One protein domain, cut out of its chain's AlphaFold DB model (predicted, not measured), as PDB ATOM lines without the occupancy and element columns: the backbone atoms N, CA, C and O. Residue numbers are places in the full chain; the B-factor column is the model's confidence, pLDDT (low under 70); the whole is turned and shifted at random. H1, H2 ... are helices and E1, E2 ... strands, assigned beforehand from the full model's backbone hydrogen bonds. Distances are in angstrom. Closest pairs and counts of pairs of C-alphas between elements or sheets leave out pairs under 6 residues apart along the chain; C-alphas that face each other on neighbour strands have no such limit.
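This is residues 953 to 1076 of the 1116 residues of the protein "SWIM-type domain-containing protein" of Perkinsus olseni (UniProt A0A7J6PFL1). A small three-stranded antiparallel sheet is the middle layer, with H2 on one face and H5 on the other, and H1 packs on H5. The loop before H3 and the small helix H6 lie at far ends of the longest axis, and residues 1010 to 1015 stick out. The printed part has 124 residues in the order H1 E1 E2 H2 H3 E3 H4 H5 H6, class mixed, with sheet order E1 E2 E3. It is compact, with radius of gyration of the C-alphas 14.9 A and spans of 49, 34 and 27 A.

H1, residues 953 to 962, is not on the sheet. E1, 968 to 971, and E2, 977 to 983, form a hairpin, with N 970 and O 979 2.9 A apart. H2, 994 to 1005, is on the sheet at a height of 10.1 A, its closest C-alphas to E2 being Val 997 and Phe 981, 7.2 A. H3, 1013 to 1022, only just touches H2, with 3 pairs of C-alphas within 8 A, the closest Tyr 1000 and Leu 1019 at 6.8 A. E3, 1023 to 1029, is antiparallel to E2, with N 980 and O 1026 2.9 A apart. H4, 1047 to 1052, is near H5, 1056 to 1064. H5 is on the face opposite H2, at a height of 9.6 A, and touches H1 at a steep tilt of 55 degrees, the same way; C-alphas 958 and 1056 are closest, 4.2 A. H6, 1072 to 1075, is close to H1 but not clearly touching, C-alphas 955 and 1073 being closest at 7.2 A. H1 to H5 have every O i to N i+4 pair within hydrogen-bond range; H6 is too short for one.

H1 begins at C-alpha 953 (50.558, -28.218, 22.917); H6 ends at C-alpha 1075 (39.851, -29.628, 32.486). E2 is 20.0 A long, E3 19.5 A and H2 16.3 A.

The farthest C-alphas, Asp 1011 and Lys 1075, are 49.5 A apart. The printed part has no cut; the link E3 to H4 is long. Residues 988 to 990 and 1076 have pLDDT under 70.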
ATOM      1  N   VAL A 953      50.057 -28.706  24.217       91.44
ATOM      2  CA  VAL A 953      50.558 -28.218  22.917       91.44
ATOM      3  C   VAL A 953      49.786 -28.815  21.733       91.44
ATOM      4  O   VAL A 953      49.479 -28.087  20.798       91.44
ATOM      5  N   VAL A 954      49.430 -30.103  21.777       92.94
ATOM      6  CA  VAL A 954      48.625 -30.774  20.741       92.94
ATOM      7  C   VAL A 954      47.236 -30.146  20.663       92.94
ATOM      8  O   VAL A 954      46.821 -29.792  19.572       92.94
ATOM      9  N   TYR A 955      46.571 -29.904  21.799       91.31
ATOM     10  CA  TYR A 955      45.275 -29.207  21.836       91.31
ATOM     11  C   TYR A 955      45.331 -27.784  21.274       91.31
ATOM     12  O   TYR A 955      44.484 -27.410  20.470       91.31
ATOM     13  N   THR A 956      46.331 -26.982  21.656       91.00
ATOM     14  CA  THR A 956      46.474 -25.619  21.111       91.00
ATOM     15  C   THR A 956      46.764 -25.638  19.608       91.00
ATOM     16  O   THR A 956      46.245 -24.799  18.879       91.00
ATOM     17  N   LEU A 957      47.541 -26.614  19.123       93.25
ATOM     18  CA  LEU A 957      47.775 -26.810  17.690       93.25
ATOM     19  C   LEU A 957      46.572 -27.404  16.947       93.25
ATOM     20  O   LEU A 957      46.501 -27.207  15.737       93.25
ATOM     21  N   ALA A 958      45.681 -28.116  17.642       94.44
ATOM     22  CA  ALA A 958      44.460 -28.707  17.105       94.44
ATOM     23  C   ALA A 958      43.376 -27.650  16.917       94.44
ATOM     24  O   ALA A 958      42.910 -27.489  15.802       94.44
ATOM     25  N   ALA A 959      43.062 -26.860  17.948       91.81
ATOM     26  CA  ALA A 959      42.074 -25.782  17.852       91.81
ATOM     27  C   ALA A 959      42.474 -24.700  16.825       91.81
ATOM     28  O   ALA A 959      41.627 -24.175  16.116       91.81
ATOM     29  N   ALA A 960      43.771 -24.392  16.701       91.56
ATOM     30  CA  ALA A 960      44.260 -23.462  15.677       91.56
ATOM     31  C   ALA A 960      44.267 -24.060  14.254       91.56
ATOM     32  O   ALA A 960      44.216 -23.315  13.280       91.56
ATOM     33  N   TRP A 961      44.367 -25.388  14.128       93.25
ATOM     34  CA  TRP A 961      44.297 -26.083  12.840       93.25
ATOM     35  C   TRP A 961      42.845 -26.280  12.400       93.25
ATOM     36  O   TRP A 961      42.517 -25.962  11.272       93.25
ATOM     37  N   GLU A 962      41.971 -26.732  13.296       93.19
ATOM     38  CA  GLU A 962      40.561 -27.042  13.040       93.19
ATOM     39  C   GLU A 962      39.806 -25.866  12.398       93.19
ATOM     40  O   GLU A 962      39.211 -26.041  11.332       93.19
ATOM     41  N   ALA A 963      39.965 -24.663  12.960       89.06
ATOM     42  CA  ALA A 963      39.381 -23.414  12.467       89.06
ATOM     43  C   ALA A 963      39.931 -22.927  11.104       89.06
ATOM     44  O   ALA A 963      39.442 -21.938  10.564       89.06
ATOM     45  N   THR A 964      40.966 -23.577  10.558       89.88
ATOM     46  CA  THR A 964      41.574 -23.255   9.249       89.88
ATOM     47  C   THR A 964      41.702 -24.474   8.328       89.88
ATOM     48  O   THR A 964      42.228 -24.363   7.224       89.88
ATOM     49  N   ALA A 965      41.225 -25.647   8.756       89.88
ATOM     50  CA  ALA A 965      41.421 -26.901   8.045       89.88
ATOM     51  C   ALA A 965      40.388 -27.096   6.929       89.88
ATOM     52  O   ALA A 965      39.191 -27.277   7.188       89.88
ATOM     53  N   THR A 966      40.883 -27.169   5.698       90.81
ATOM     54  CA  THR A 966      40.245 -27.910   4.610       90.81
ATOM     55  C   THR A 966      40.597 -29.398   4.725       90.81
ATOM     56  O   THR A 966      41.660 -29.770   5.231       90.81
ATOM     57  N   PHE A 967      39.682 -30.261   4.289       93.88
ATOM     58  CA  PHE A 967      39.900 -31.699   4.156       93.88
ATOM     59  C   PHE A 967      38.966 -32.276   3.093       93.88
ATOM     60  O   PHE A 967      37.897 -31.722   2.840       93.88
ATOM     61  N   TYR A 968      39.360 -33.404   2.510       95.19
ATOM     62  CA  TYR A 968      38.516 -34.208   1.629       95.19
ATOM     63  C   TYR A 968      37.962 -35.396   2.427       95.19
ATOM     64  O   TYR A 968      38.691 -35.983   3.228       95.19
ATOM     65  N   GLN A 969      36.687 -35.746   2.253       95.94
ATOM     66  CA  GLN A 969      36.021 -36.800   3.029       95.94
ATOM     67  C   GLN A 969      35.450 -37.877   2.105       95.94
ATOM     68  O   GLN A 969      34.644 -37.576   1.229       95.94
ATOM     69  N   ILE A 970      35.807 -39.138   2.358       95.62
ATOM     70  CA  ILE A 970      35.186 -40.310   1.734       95.62
ATOM     71  C   ILE A 970      34.405 -41.063   2.810       95.62
ATOM     72  O   ILE A 970      34.963 -41.487   3.822       95.62
ATOM     73  N   THR A 971      33.105 -41.223   2.580       92.75
ATOM     74  CA  THR A 971      32.202 -41.993   3.445       92.75
ATOM     75  C   THR A 971      31.705 -43.179   2.631       92.75
ATOM     76  O   THR A 971      31.059 -42.976   1.605       92.75
ATOM     77  N   TYR A 972      32.034 -44.401   3.043       90.38
ATOM     78  CA  TYR A 972      31.609 -45.601   2.324       90.38
ATOM     79  C   TYR A 972      30.243 -46.063   2.847       90.38
ATOM     80  O   TYR A 972      30.092 -46.223   4.060       90.38
ATOM     81  N   PRO A 973      29.243 -46.312   1.981       87.88
ATOM     82  CA  PRO A 973      27.992 -46.907   2.429       87.88
ATOM     83  C   PRO A 973      28.261 -48.295   3.029       87.88
ATOM     84  O   PRO A 973      29.005 -49.096   2.460       87.88
ATOM     85  N   ASN A 974      27.624 -48.579   4.167       88.06
ATOM     86  CA  ASN A 974      27.755 -49.819   4.944       88.06
ATOM     87  C   ASN A 974      29.117 -50.055   5.640       88.06
ATOM     88  O   ASN A 974      29.377 -51.182   6.055       88.06
ATOM     89  N   GLN A 975      29.972 -49.036   5.798       89.25
ATOM     90  CA  GLN A 975      31.142 -49.105   6.691       89.25
ATOM     91  C   GLN A 975      30.877 -48.364   8.009       89.25
ATOM     92  O   GLN A 975      30.189 -47.343   8.030       89.25
ATOM     93  N   ASP A 976      31.478 -48.842   9.096       94.00
ATOM     94  CA  ASP A 976      31.465 -48.227  10.431       94.00
ATOM     95  C   ASP A 976      32.561 -47.154  10.602       94.00
ATOM     96  O   ASP A 976      32.937 -46.800  11.717       94.00
ATOM     97  N   PHE A 977      33.075 -46.599   9.499       95.19
ATOM     98  CA  PHE A 977      34.081 -45.540   9.504       95.19
ATOM     99  C   PHE A 977      33.976 -44.591   8.299       95.19
ATOM    100  O   PHE A 977      33.382 -44.880   7.260       95.19
ATOM    101  N   THR A 978      34.612 -43.433   8.442       96.12
ATOM    102  CA  THR A 978      34.835 -42.418   7.405       96.12
ATOM    103  C   THR A 978      36.336 -42.186   7.233       96.12
ATOM    104  O   THR A 978      37.070 -42.163   8.221       96.12
ATOM    105  N   LEU A 979      36.803 -41.973   6.000       97.06
ATOM    106  CA  LEU A 979      38.181 -41.553   5.728       97.06
ATOM    107  C   LEU A 979      38.241 -40.047   5.466       97.06
ATOM    108  O   LEU A 979      37.502 -39.517   4.636       97.06
ATOM    109  N   ILE A 980      39.146 -39.362   6.162       96.94
ATOM    110  CA  ILE A 980      39.359 -37.917   6.043       96.94
ATOM    111  C   ILE A 980      40.806 -37.645   5.645       96.94
ATOM    112  O   ILE A 980      41.736 -38.026   6.356       96.94
ATOM    113  N   PHE A 981      40.998 -36.965   4.520       96.75
ATOM    114  CA  PHE A 981      42.302 -36.661   3.939       96.75
ATOM    115  C   PHE A 981      42.641 -35.186   4.157       96.75
ATOM    116  O   PHE A 981      41.806 -34.304   3.959       96.75
ATOM    117  N   ILE A 982      43.863 -34.920   4.617       95.19
ATOM    118  CA  ILE A 982      44.297 -33.632   5.168       95.19
ATOM    119  C   ILE A 982      45.674 -33.275   4.604       95.19
ATOM    120  O   ILE A 982      46.611 -34.069   4.720       95.19
ATOM    121  N   HIS A 983      45.835 -32.048   4.097       92.56
ATOM    122  CA  HIS A 983      47.149 -31.510   3.721       92.56
ATOM    123  C   HIS A 983      48.077 -31.342   4.932       92.56
ATOM    124  O   HIS A 983      47.694 -30.874   6.012       92.56
ATOM    125  N   SER A 984      49.349 -31.683   4.752       89.06
ATOM    126  CA  SER A 984      50.392 -31.415   5.733       89.06
ATOM    127  C   SER A 984      50.777 -29.933   5.722       89.06
ATOM    128  O   SER A 984      50.769 -29.266   4.695       89.06
ATOM    129  N   ARG A 985      51.182 -29.402   6.884       80.25
ATOM    130  CA  ARG A 985      51.524 -27.974   7.076       80.25
ATOM    131  C   ARG A 985      52.704 -27.452   6.232       80.25
ATOM    132  O   ARG A 985      53.090 -26.302   6.407       80.25
ATOM    133  N   ALA A 986      53.333 -28.298   5.419       71.94
ATOM    134  CA  ALA A 986      54.399 -27.911   4.498       71.94
ATOM    135  C   ALA A 986      53.878 -27.591   3.083       71.94
ATOM    136  O   ALA A 986      54.651 -27.116   2.256       71.94
ATOM    137  N   VAL A 987      52.602 -27.873   2.804       72.75
ATOM    138  CA  VAL A 987      51.983 -27.756   1.482       72.75
ATOM    139  C   VAL A 987      51.259 -26.413   1.370       72.75
ATOM    140  O   VAL A 987      50.461 -26.065   2.236       72.75
ATOM    141  N   THR A 988      51.545 -25.660   0.307       67.31
ATOM    142  CA  THR A 988      50.898 -24.375  -0.026       67.31
ATOM    143  C   THR A 988      49.931 -24.513  -1.205       67.31
ATOM    144  O   THR A 988      49.765 -23.575  -1.974       67.31
ATOM    145  N   VAL A 989      49.372 -25.708  -1.407       63.44
ATOM    146  CA  VAL A 989      48.355 -25.979  -2.430       63.44
ATOM    147  C   VAL A 989      47.000 -25.658  -1.809       63.44
ATOM    148  O   VAL A 989      46.658 -26.211  -0.764       63.44
ATOM    149  N   ASP A 990      46.253 -24.747  -2.429       68.00
ATOM    150  CA  ASP A 990      45.062 -24.134  -1.824       68.00
ATOM    151  C   ASP A 990      43.878 -25.105  -1.634       68.00
ATOM    152  O   ASP A 990      42.982 -24.847  -0.828       68.00
ATOM    153  N   VAL A 991      43.872 -26.236  -2.348       76.06
ATOM    154  CA  VAL A 991      42.799 -27.243  -2.332       76.06
ATOM    155  C   VAL A 991      43.390 -28.654  -2.218       76.06
ATOM    156  O   VAL A 991      44.498 -28.921  -2.678       76.06
ATOM    157  N   LEU A 992      42.649 -29.569  -1.589       89.56
ATOM    158  CA  LEU A 992      42.859 -31.014  -1.704       89.56
ATOM    159  C   LEU A 992      41.687 -31.584  -2.509       89.56
ATOM    160  O   LEU A 992      40.561 -31.619  -2.009       89.56
ATOM    161  N   ASP A 993      41.944 -31.964  -3.756       90.62
ATOM    162  CA  ASP A 993      40.937 -32.500  -4.674       90.62
ATOM    163  C   ASP A 993      40.871 -34.039  -4.665       90.62
ATOM    164  O   ASP A 993      41.606 -34.729  -3.953       90.62
ATOM    165  N   ALA A 994      39.941 -34.571  -5.461       93.62
ATOM    166  CA  ALA A 994      39.708 -36.001  -5.595       93.62
ATOM    167  C   ALA A 994      40.864 -36.744  -6.287       93.62
ATOM    168  O   ALA A 994      41.123 -37.890  -5.927       93.62
ATOM    169  N   GLU A 995      41.577 -36.118  -7.232       93.69
ATOM    170  CA  GLU A 995      42.656 -36.776  -7.979       93.69
ATOM    171  C   GLU A 995      43.861 -37.024  -7.066       93.69
ATOM    172  O   GLU A 995      44.363 -38.144  -6.989       93.69
ATOM    173  N   HIS A 996      44.262 -36.019  -6.284       92.69
ATOM    174  CA  HIS A 996      45.321 -36.154  -5.282       92.69
ATOM    175  C   HIS A 996      45.010 -37.258  -4.254       92.69
ATOM    176  O   HIS A 996      45.901 -38.011  -3.854       92.69
ATOM    177  N   VAL A 997      43.744 -37.389  -3.839       95.56
ATOM    178  CA  VAL A 997      43.299 -38.450  -2.918       95.56
ATOM    179  C   VAL A 997      43.239 -39.820  -3.605       95.56
ATOM    180  O   VAL A 997      43.612 -40.820  -2.991       95.56
ATOM    181  N   GLU A 998      42.845 -39.895  -4.875       95.88
ATOM    182  CA  GLU A 998      42.843 -41.141  -5.647       95.88
ATOM    183  C   GLU A 998      44.273 -41.645  -5.907       95.88
ATOM    184  O   GLU A 998      44.564 -42.818  -5.661       95.88
ATOM    185  N   GLN A 999      45.193 -40.765  -6.318       95.88
ATOM    186  CA  GLN A 999      46.624 -41.069  -6.445       95.88
ATOM    187  C   GLN A 999      47.202 -41.566  -5.109       95.88
ATOM    188  O   GLN A 999      47.939 -42.556  -5.067       95.88
ATOM    189  N   TYR A1000      46.832 -40.928  -3.994       96.19
ATOM    190  CA  TYR A1000      47.243 -41.341  -2.652       96.19
ATOM    191  C   TYR A1000      46.714 -42.729  -2.268       96.19
ATOM    192  O   TYR A1000      47.479 -43.572  -1.796       96.19
ATOM    193  N   LEU A1001      45.430 -43.004  -2.508       96.62
ATOM    194  CA  LEU A1001      44.825 -44.310  -2.238       96.62
ATOM    195  C   LEU A1001      45.447 -45.412  -3.102       96.62
ATOM    196  O   LEU A1001      45.837 -46.445  -2.560       96.62
ATOM    197  N   LYS A1002      45.654 -45.156  -4.400       97.00
ATOM    198  CA  LYS A1002      46.379 -46.060  -5.308       97.00
ATOM    199  C   LYS A1002      47.835 -46.287  -4.879       97.00
ATOM    200  O   LYS A1002      48.383 -47.362  -5.097       97.00
ATOM    201  N   THR A1003      48.467 -45.313  -4.224       95.62
ATOM    202  CA  THR A1003      49.810 -45.472  -3.626       95.62
ATOM    203  C   THR A1003      49.778 -46.364  -2.379       95.62
ATOM    204  O   THR A1003      50.735 -47.090  -2.111       95.62
ATOM    205  N   LEU A1004      48.681 -46.344  -1.613       95.69
ATOM    206  CA  LEU A1004      48.496 -47.213  -0.448       95.69
ATOM    207  C   LEU A1004      48.090 -48.649  -0.820       95.69
ATOM    208  O   LEU A1004      48.483 -49.573  -0.104       95.69
ATOM    209  N   SER A1005      47.358 -48.865  -1.913       96.12
ATOM    210  CA  SER A1005      47.063 -50.209  -2.436       96.12
ATOM    211  C   SER A1005      48.221 -50.820  -3.236       96.12
ATOM    212  O   SER A1005      48.351 -52.042  -3.262       96.12
ATOM    213  N   GLY A1006      49.082 -49.990  -3.837       93.94
ATOM    214  CA  GLY A1006      50.162 -50.408  -4.742       93.94
ATOM    215  C   GLY A1006      49.790 -50.364  -6.230       93.94
ATOM    216  O   GLY A1006      50.597 -50.764  -7.070       93.94
ATOM    217  N   ASP A1007      48.597 -49.864  -6.568       96.38
ATOM    218  CA  ASP A1007      48.131 -49.701  -7.951       96.38
ATOM    219  C   ASP A1007      48.843 -48.545  -8.676       96.38
ATOM    220  O   ASP A1007      49.105 -48.632  -9.878       96.38
ATOM    221  N   LEU A1008      49.189 -47.466  -7.957       95.31
ATOM    222  CA  LEU A1008      50.015 -46.380  -8.491       95.31
ATOM    223  C   LEU A1008      51.489 -46.692  -8.240       95.31
ATOM    224  O   LEU A1008      51.997 -46.540  -7.129       95.31
ATOM    225  N   LYS A1009      52.169 -47.090  -9.313       94.75
ATOM    226  CA  LYS A1009      53.629 -47.170  -9.366       94.75
ATOM    227  C   LYS A1009      54.196 -45.768  -9.520       94.75
ATOM    228  O   LYS A1009      53.726 -45.011 -10.367       94.75
ATOM    229  N   HIS A1010      55.212 -45.452  -8.730       96.44
ATOM    230  CA  HIS A1010      55.950 -44.194  -8.849       96.44
ATOM    231  C   HIS A1010      57.251 -44.424  -9.620       96.44
ATOM    232  O   HIS A1010      57.823 -45.517  -9.569       96.44
ATOM    233  N   ASP A1011      57.730 -43.390 -10.311       97.25
ATOM    234  CA  ASP A1011      59.009 -43.438 -11.027       97.25
ATOM    235  C   ASP A1011      60.199 -43.286 -10.068       97.25
ATOM    236  O   ASP A1011      61.204 -43.989 -10.207       97.25
ATOM    237  N   THR A1012      60.084 -42.420  -9.050       98.06
ATOM    238  CA  THR A1012      61.127 -42.233  -8.030       98.06
ATOM    239  C   THR A1012      60.610 -42.384  -6.600       98.06
ATOM    240  O   THR A1012      59.432 -42.202  -6.289       98.06
ATOM    241  N   PHE A1013      61.541 -42.689  -5.692       98.06
ATOM    242  CA  PHE A1013      61.279 -42.708  -4.255       98.06
ATOM    243  C   PHE A1013      60.857 -41.340  -3.712       98.06
ATOM    244  O   PHE A1013      60.036 -41.271  -2.801       98.06
ATOM    245  N   ASP A1014      61.432 -40.251  -4.230       97.62
ATOM    246  CA  ASP A1014      61.206 -38.918  -3.676       97.62
ATOM    247  C   ASP A1014      59.816 -38.370  -4.021       97.62
ATOM    248  O   ASP A1014      59.259 -37.646  -3.194       97.62
ATOM    249  N   ASP A1015      59.227 -38.794  -5.146       96.25
ATOM    250  CA  ASP A1015      57.844 -38.481  -5.541       96.25
ATOM    251  C   ASP A1015      56.834 -39.213  -4.647       96.25
ATOM    252  O   ASP A1015      56.005 -38.576  -3.991       96.25
ATOM    253  N   MET A1016      56.980 -40.538  -4.502       96.56
ATOM    254  CA  MET A1016      56.160 -41.340  -3.584       96.56
ATOM    255  C   MET A1016      56.271 -40.809  -2.148       96.56
ATOM    256  O   MET A1016      55.271 -40.592  -1.458       96.56
ATOM    257  N   ALA A1017      57.498 -40.532  -1.700       95.81
ATOM    258  CA  ALA A1017      57.749 -39.956  -0.393       95.81
ATOM    259  C   ALA A1017      57.196 -38.530  -0.275       95.81
ATOM    260  O   ALA A1017      56.838 -38.124   0.831       95.81
ATOM    261  N   ALA A1018      57.154 -37.728  -1.344       94.06
ATOM    262  CA  ALA A1018      56.515 -36.414  -1.337       94.06
ATOM    263  C   ALA A1018      55.003 -36.557  -1.140       94.06
ATOM    264  O   ALA A1018      54.495 -36.000  -0.168       94.06
ATOM    265  N   LEU A1019      54.317 -37.368  -1.947       93.81
ATOM    266  CA  LEU A1019      52.875 -37.618  -1.832       93.81
ATOM    267  C   LEU A1019      52.489 -38.120  -0.422       93.81
ATOM    268  O   LEU A1019      51.617 -37.542   0.232       93.81
ATOM    269  N   LEU A1020      53.230 -39.097   0.117       93.19
ATOM    270  CA  LEU A1020      53.047 -39.624   1.481       93.19
ATOM    271  C   LEU A1020      53.408 -38.629   2.611       93.19
ATOM    272  O   LEU A1020      53.066 -38.862   3.773       93.19
ATOM    273  N   ARG A1021      54.092 -37.516   2.306       92.50
ATOM    274  CA  ARG A1021      54.340 -36.389   3.235       92.50
ATOM    275  C   ARG A1021      53.396 -35.204   3.010       92.50
ATOM    276  O   ARG A1021      53.296 -34.354   3.899       92.50
ATOM    277  N   GLN A1022      52.754 -35.109   1.850       92.62
ATOM    278  CA  GLN A1022      51.791 -34.061   1.516       92.62
ATOM    279  C   GLN A1022      50.422 -34.374   2.114       92.62
ATOM    280  O   GLN A1022      49.846 -33.503   2.757       92.62
ATOM    281  N   ILE A1023      49.943 -35.613   1.983       95.00
ATOM    282  CA  ILE A1023      48.596 -36.010   2.408       95.00
ATOM    283  C   ILE A1023      48.673 -36.937   3.625       95.00
ATOM    284  O   ILE A1023      49.441 -37.901   3.662       95.00
ATOM    285  N   TYR A1024      47.841 -36.659   4.627       96.12
ATOM    286  CA  TYR A1024      47.579 -37.555   5.750       96.12
ATOM    287  C   TYR A1024      46.132 -38.021   5.734       96.12
ATOM    288  O   TYR A1024      45.219 -37.216   5.564       96.12
ATOM    289  N   MET A1025      45.931 -39.307   5.986       96.75
ATOM    290  CA  MET A1025      44.621 -39.913   6.191       96.75
ATOM    291  C   MET A1025      44.309 -39.987   7.688       96.75
ATOM    292  O   MET A1025      45.195 -40.231   8.519       96.75
ATOM    293  N   VAL A1026      43.038 -39.800   8.027       97.19
ATOM    294  CA  VAL A1026      42.449 -40.125   9.324       97.19
ATOM    295  C   VAL A1026      41.266 -41.045   9.091       97.19
ATOM    296  O   VAL A1026      40.288 -40.662   8.456       97.19
ATOM    297  N   GLU A1027      41.373 -42.254   9.619       96.56
ATOM    298  CA  GLU A1027      40.259 -43.171   9.793       96.56
ATOM    299  C   GLU A1027      39.454 -42.705  11.011       96.56
ATOM    300  O   GLU A1027      40.012 -42.500  12.095       96.56
ATOM    301  N   VAL A1028      38.162 -42.460  10.817       96.88
ATOM    302  CA  VAL A1028      37.244 -41.951  11.835       96.88
ATOM    303  C   VAL A1028      36.109 -42.959  12.010       96.88
ATOM    304  O   VAL A1028      35.208 -42.977  11.170       96.88
ATOM    305  N   PRO A1029      36.137 -43.789  13.069       95.56
ATOM    306  CA  PRO A1029      35.029 -44.674  13.408       95.56
ATOM    307  C   PRO A1029      33.724 -43.898  13.622       95.56
ATOM    308  O   PRO A1029      33.742 -42.764  14.110       95.56
ATOM    309  N   LEU A1030      32.604 -44.518  13.261       95.25
ATOM    310  CA  LEU A1030      31.247 -44.005  13.410       95.25
ATOM    311  C   LEU A1030      30.445 -44.914  14.348       95.25
ATOM    312  O   LEU A1030      30.496 -46.137  14.250       95.25
ATOM    313  N   GLY A1031      29.657 -44.310  15.233       93.88
ATOM    314  CA  GLY A1031      28.616 -45.000  15.982       93.88
ATOM    315  C   GLY A1031      27.404 -45.341  15.111       93.88
ATOM    316  O   GLY A1031      27.301 -44.949  13.947       93.88
ATOM    317  N   SER A1032      26.431 -46.030  15.707       93.25
ATOM    318  CA  SER A1032      25.168 -46.409  15.054       93.25
ATOM    319  C   SER A1032      24.274 -45.225  14.647       93.25
ATOM    320  O   SER A1032      23.317 -45.417  13.903       93.25
ATOM    321  N   ASP A1033      24.583 -44.006  15.097       92.94
ATOM    322  CA  ASP A1033      23.953 -42.751  14.668       92.94
ATOM    323  C   ASP A1033      24.675 -42.076  13.480       92.94
ATOM    324  O   ASP A1033      24.304 -40.972  13.069       92.94
ATOM    325  N   GLY A1034      25.722 -42.714  12.942       92.31
ATOM    326  CA  GLY A1034      26.558 -42.183  11.867       92.31
ATOM    327  C   GLY A1034      27.511 -41.063  12.301       92.31
ATOM    328  O   GLY A1034      27.994 -40.325  11.440       92.31
ATOM    329  N   ARG A1035      27.773 -40.891  13.606       92.94
ATOM    330  CA  ARG A1035      28.665 -39.843  14.140       92.94
ATOM    331  C   ARG A1035      29.886 -40.430  14.851       92.94
ATOM    332  O   ARG A1035      29.799 -41.530  15.384       92.94
ATOM    333  N   PRO A1036      31.020 -39.709  14.930       93.12
ATOM    334  CA  PRO A1036      32.191 -40.215  15.642       93.12
ATOM    335  C   PRO A1036      31.959 -40.344  17.153       93.12
ATOM    336  O   PRO A1036      31.740 -39.342  17.837       93.12
ATOM    337  N   SER A1037      32.060 -41.574  17.661       88.56
ATOM    338  CA  SER A1037      31.902 -41.965  19.071       88.56
ATOM    339  C   SER A1037      32.901 -41.254  19.989       88.56
ATOM    340  O   SER A1037      32.525 -40.502  20.892       88.56
ATOM    341  N   ASP A1038      34.190 -41.477  19.739       92.12
ATOM    342  CA  ASP A1038      35.296 -40.905  20.490       92.12
ATOM    343  C   ASP A1038      36.470 -40.594  19.552       92.12
ATOM    344  O   ASP A1038      36.977 -41.444  18.821       92.12
ATOM    345  N   TRP A1039      36.973 -39.362  19.619       93.12
ATOM    346  CA  TRP A1039      38.173 -38.939  18.894       93.12
ATOM    347  C   TRP A1039      39.417 -39.784  19.239       93.12
ATOM    348  O   TRP A1039      40.379 -39.806  18.470       93.12
ATOM    349  N   ARG A1040      39.412 -40.472  20.394       90.50
ATOM    350  CA  ARG A1040      40.469 -41.405  20.828       90.50
ATOM    351  C   ARG A1040      40.556 -42.665  19.964       90.50
ATOM    352  O   ARG A1040      41.604 -43.309  19.973       90.50
ATOM    353  N   GLU A1041      39.488 -43.005  19.247       91.50
ATOM    354  CA  GLU A1041      39.415 -44.161  18.346       91.50
ATOM    355  C   GLU A1041      39.860 -43.801  16.916       91.50
ATOM    356  O   GLU A1041      40.190 -44.688  16.136       91.50
ATOM    357  N   MET A1042      39.960 -42.504  16.585       94.62
ATOM    358  CA  MET A1042      40.414 -42.030  15.271       94.62
ATOM    359  C   MET A1042      41.894 -42.365  15.015       94.62
ATOM    360  O   MET A1042      42.784 -41.923  15.753       94.62
ATOM    361  N   ILE A1043      42.188 -43.055  13.911       94.38
ATOM    362  CA  ILE A1043      43.548 -43.455  13.528       94.38
ATOM    363  C   ILE A1043      44.059 -42.546  12.408       94.38
ATOM    364  O   ILE A1043      43.738 -42.711  11.237       94.38
ATOM    365  N   CYS A1044      44.913 -41.582  12.758       96.19
ATOM    366  CA  CYS A1044      45.650 -40.793  11.770       96.19
ATOM    367  C   CYS A1044      46.989 -41.455  11.414       96.19
ATOM    368  O   CYS A1044      47.714 -41.903  12.310       96.19
ATOM    369  N   ASN A1045      47.366 -41.447  10.132       95.62
ATOM    370  CA  ASN A1045      48.657 -41.962   9.667       95.62
ATOM    371  C   ASN A1045      49.813 -40.942   9.703       95.62
ATOM    372  O   ASN A1045      50.940 -41.269   9.337       95.62
ATOM    373  N   CYS A1046      49.593 -39.713  10.182       95.62
ATOM    374  CA  CYS A1046      50.680 -38.740  10.254       95.62
ATOM    375  C   CYS A1046      51.772 -39.186  11.255       95.62
ATOM    376  O   CYS A1046      51.460 -39.802  12.283       95.62
ATOM    377  N   PRO A1047      53.056 -38.817  11.056       94.69
ATOM    378  CA  PRO A1047      54.165 -39.321  11.880       94.69
ATOM    379  C   PRO A1047      54.050 -39.024  13.383       94.69
ATOM    380  O   PRO A1047      54.652 -39.721  14.198       94.69
ATOM    381  N   SER A1048      53.278 -37.998  13.769       94.19
ATOM    382  CA  SER A1048      52.976 -37.703  15.179       94.19
ATOM    383  C   SER A1048      51.957 -38.679  15.773       94.19
ATOM    384  O   SER A1048      52.110 -39.101  16.921       94.19
ATOM    385  N   SER A1049      50.935 -39.041  14.995       94.19
ATOM    386  CA  SER A1049      49.885 -39.973  15.399       94.19
ATOM    387  C   SER A1049      50.444 -41.385  15.521       94.19
ATOM    388  O   SER A1049      50.383 -41.964  16.601       94.19
ATOM    389  N   LEU A1050      51.126 -41.890  14.489       92.12
ATOM    390  CA  LEU A1050      51.730 -43.226  14.518       92.12
ATOM    391  C   LEU A1050      52.652 -43.414  15.741       92.12
ATOM    392  O   LEU A1050      52.547 -44.410  16.459       92.12
ATOM    393  N   LYS A1051      53.457 -42.397  16.084       89.19
ATOM    394  CA  LYS A1051      54.481 -42.487  17.144       89.19
ATOM    395  C   LYS A1051      54.026 -42.046  18.541       89.19
ATOM    396  O   LYS A1051      54.693 -42.384  19.519       89.19
ATOM    397  N   SER A1052      52.916 -41.316  18.677       89.00
ATOM    398  CA  SER A1052      52.387 -40.888  19.991       89.00
ATOM    399  C   SER A1052      50.877 -41.062  20.193       89.00
ATOM    400  O   SER A1052      50.319 -40.511  21.144       89.00
ATOM    401  N   LYS A1053      50.243 -41.846  19.310       89.69
ATOM    402  CA  LYS A1053      48.849 -42.330  19.340       89.69
ATOM    403  C   LYS A1053      47.815 -41.221  19.591       89.69
ATOM    404  O   LYS A1053      46.771 -41.409  20.198       89.69
ATOM    405  N   SER A1054      48.187 -40.017  19.164       92.44
ATOM    406  CA  SER A1054      47.434 -38.770  19.219       92.44
ATOM    407  C   SER A1054      48.175 -37.734  18.368       92.44
ATOM    408  O   SER A1054      49.409 -37.668  18.378       92.44
ATOM    409  N   CYS A1055      47.449 -36.910  17.620       95.44
ATOM    410  CA  CYS A1055      48.016 -35.782  16.884       95.44
ATOM    411  C   CYS A1055      47.036 -34.605  16.894       95.44
ATOM    412  O   CYS A1055      45.927 -34.709  17.410       95.44
ATOM    413  N   TYR A1056      47.438 -33.460  16.339       95.88
ATOM    414  CA  TYR A1056      46.537 -32.309  16.265       95.88
ATOM    415  C   TYR A1056      45.432 -32.487  15.207       95.88
ATOM    416  O   TYR A1056      44.452 -31.756  15.264       95.88
ATOM    417  N   HIS A1057      45.560 -33.461  14.292       96.56
ATOM    418  CA  HIS A1057      44.497 -33.835  13.353       96.56
ATOM    419  C   HIS A1057      43.368 -34.582  14.067       96.56
ATOM    420  O   HIS A1057      42.245 -34.103  14.042       96.56
ATOM    421  N   THR A1058      43.646 -35.683  14.781       96.12
ATOM    422  CA  THR A1058      42.598 -36.448  15.495       96.12
ATOM    423  C   THR A1058      41.941 -35.624  16.599       96.12
ATOM    424  O   THR A1058      40.723 -35.599  16.717       96.12
ATOM    425  N   VAL A1059      42.729 -34.853  17.355       95.88
ATOM    426  CA  VAL A1059      42.202 -33.924  18.373       95.88
ATOM    427  C   VAL A1059      41.402 -32.776  17.736       95.88
ATOM    428  O   VAL A1059      40.435 -32.313  18.329       95.88
ATOM    429  N   GLY A1060      41.780 -32.313  16.538       95.88
ATOM    430  CA  GLY A1060      41.074 -31.245  15.825       95.88
ATOM    431  C   GLY A1060      39.765 -31.720  15.196       95.88
ATOM    432  O   GLY A1060      38.741 -31.070  15.357       95.88
ATOM    433  N   LEU A1061      39.765 -32.895  14.566       96.38
ATOM    434  CA  LEU A1061      38.549 -33.554  14.090       96.38
ATOM    435  C   LEU A1061      37.612 -33.886  15.257       96.38
ATOM    436  O   LEU A1061      36.415 -33.654  15.150       96.38
ATOM    437  N   GLY A1062      38.149 -34.313  16.405       95.69
ATOM    438  CA  GLY A1062      37.370 -34.475  17.634       95.69
ATOM    439  C   GLY A1062      36.655 -33.195  18.081       95.69
ATOM    440  O   GLY A1062      35.501 -33.250  18.503       95.69
ATOM    441  N   ILE A1063      37.314 -32.037  17.955       94.88
ATOM    442  CA  ILE A1063      36.690 -30.730  18.216       94.88
ATOM    443  C   ILE A1063      35.594 -30.441  17.180       94.88
ATOM    444  O   ILE A1063      34.472 -30.116  17.564       94.88
ATOM    445  N   ARG A1064      35.887 -30.625  15.887       94.88
ATOM    446  CA  ARG A1064      34.972 -30.308  14.775       94.88
ATOM    447  C   ARG A1064      33.722 -31.185  14.724       94.88
ATOM    448  O   ARG A1064      32.652 -30.699  14.374       94.88
ATOM    449  N   PHE A1065      33.838 -32.457  15.106       95.12
ATOM    450  CA  PHE A1065      32.713 -33.390  15.227       95.12
ATOM    451  C   PHE A1065      32.023 -33.345  16.602       95.12
ATOM    452  O   PHE A1065      31.074 -34.087  16.838       95.12
ATOM    453  N   GLY A1066      32.474 -32.488  17.522       94.06
ATOM    454  CA  GLY A1066      31.842 -32.280  18.828       94.06
ATOM    455  C   GLY A1066      32.097 -33.370  19.880       94.06
ATOM    456  O   GLY A1066      31.803 -33.138  21.054       94.06
ATOM    457  N   CYS A1067      32.707 -34.507  19.522       93.00
ATOM    458  CA  CYS A1067      33.092 -35.563  20.471       93.00
ATOM    459  C   CYS A1067      34.270 -35.171  21.398       93.00
ATOM    460  O   CYS A1067      34.623 -35.912  22.317       93.00
ATOM    461  N   LEU A1068      34.839 -33.970  21.227       92.38
ATOM    462  CA  LEU A1068      35.783 -33.342  22.153       92.38
ATOM    463  C   LEU A1068      35.499 -31.842  22.312       92.38
ATOM    464  O   LEU A1068      35.913 -31.026  21.492       92.38
ATOM    465  N   ARG A1069      34.827 -31.432  23.394       88.44
ATOM    466  CA  ARG A1069      34.444 -30.018  23.561       88.44
ATOM    467  C   ARG A1069      35.677 -29.125  23.782       88.44
ATOM    468  O   ARG A1069      36.543 -29.485  24.586       88.44
ATOM    469  N   PRO A1070      35.710 -27.899  23.225       79.00
ATOM    470  CA  PRO A1070      36.751 -26.911  23.525       79.00
ATOM    471  C   PRO A1070      36.937 -26.633  25.027       79.00
ATOM    472  O   PRO A1070      38.052 -26.384  25.481       79.00
ATOM    473  N   ASP A1071      35.874 -26.732  25.831       81.56
ATOM    474  CA  ASP A1071      35.945 -26.554  27.286       81.56
ATOM    475  C   ASP A1071      36.665 -27.681  28.032       81.56
ATOM    476  O   ASP A1071      37.196 -27.448  29.122       81.56
ATOM    477  N   ASP A1072      36.773 -28.880  27.460       80.06
ATOM    478  CA  ASP A1072      37.545 -29.956  28.082       80.06
ATOM    479  C   ASP A1072      39.060 -29.622  28.087       80.06
ATOM    480  O   ASP A1072      39.790 -30.083  28.967       80.06
ATOM    481  N   ILE A1073      39.519 -28.660  27.260       72.94
ATOM    482  CA  ILE A1073      40.859 -28.037  27.351       72.94
ATOM    483  C   ILE A1073      41.089 -27.354  28.713       72.94
ATOM    484  O   ILE A1073      42.224 -27.322  29.201       72.94
ATOM    485  N   LYS A1074      40.036 -26.816  29.349       76.69
ATOM    486  CA  LYS A1074      40.111 -26.201  30.689       76.69
ATOM    487  C   LYS A1074      40.257 -27.255  31.794       76.69
ATOM    488  O   LYS A1074      40.817 -26.942  32.842       76.69
ATOM    489  N   LYS A1075      39.778 -28.485  31.555       74.25
ATOM    490  CA  LYS A1075      39.851 -29.628  32.486       74.25
ATOM    491  C   LYS A1075      41.165 -30.401  32.392       74.25
ATOM    492  O   LYS A1075      41.540 -31.070  33.353       74.25
ATOM    493  N   LEU A1076      41.878 -30.308  31.266       66.50
ATOM    494  CA  LEU A1076      43.240 -30.831  31.162       66.50
ATOM    495  C   LEU A1076      44.086 -30.261  32.310       66.50
ATOM    496  O   LEU A1076      44.147 -29.034  32.450       66.50
TER     497      LEU A1076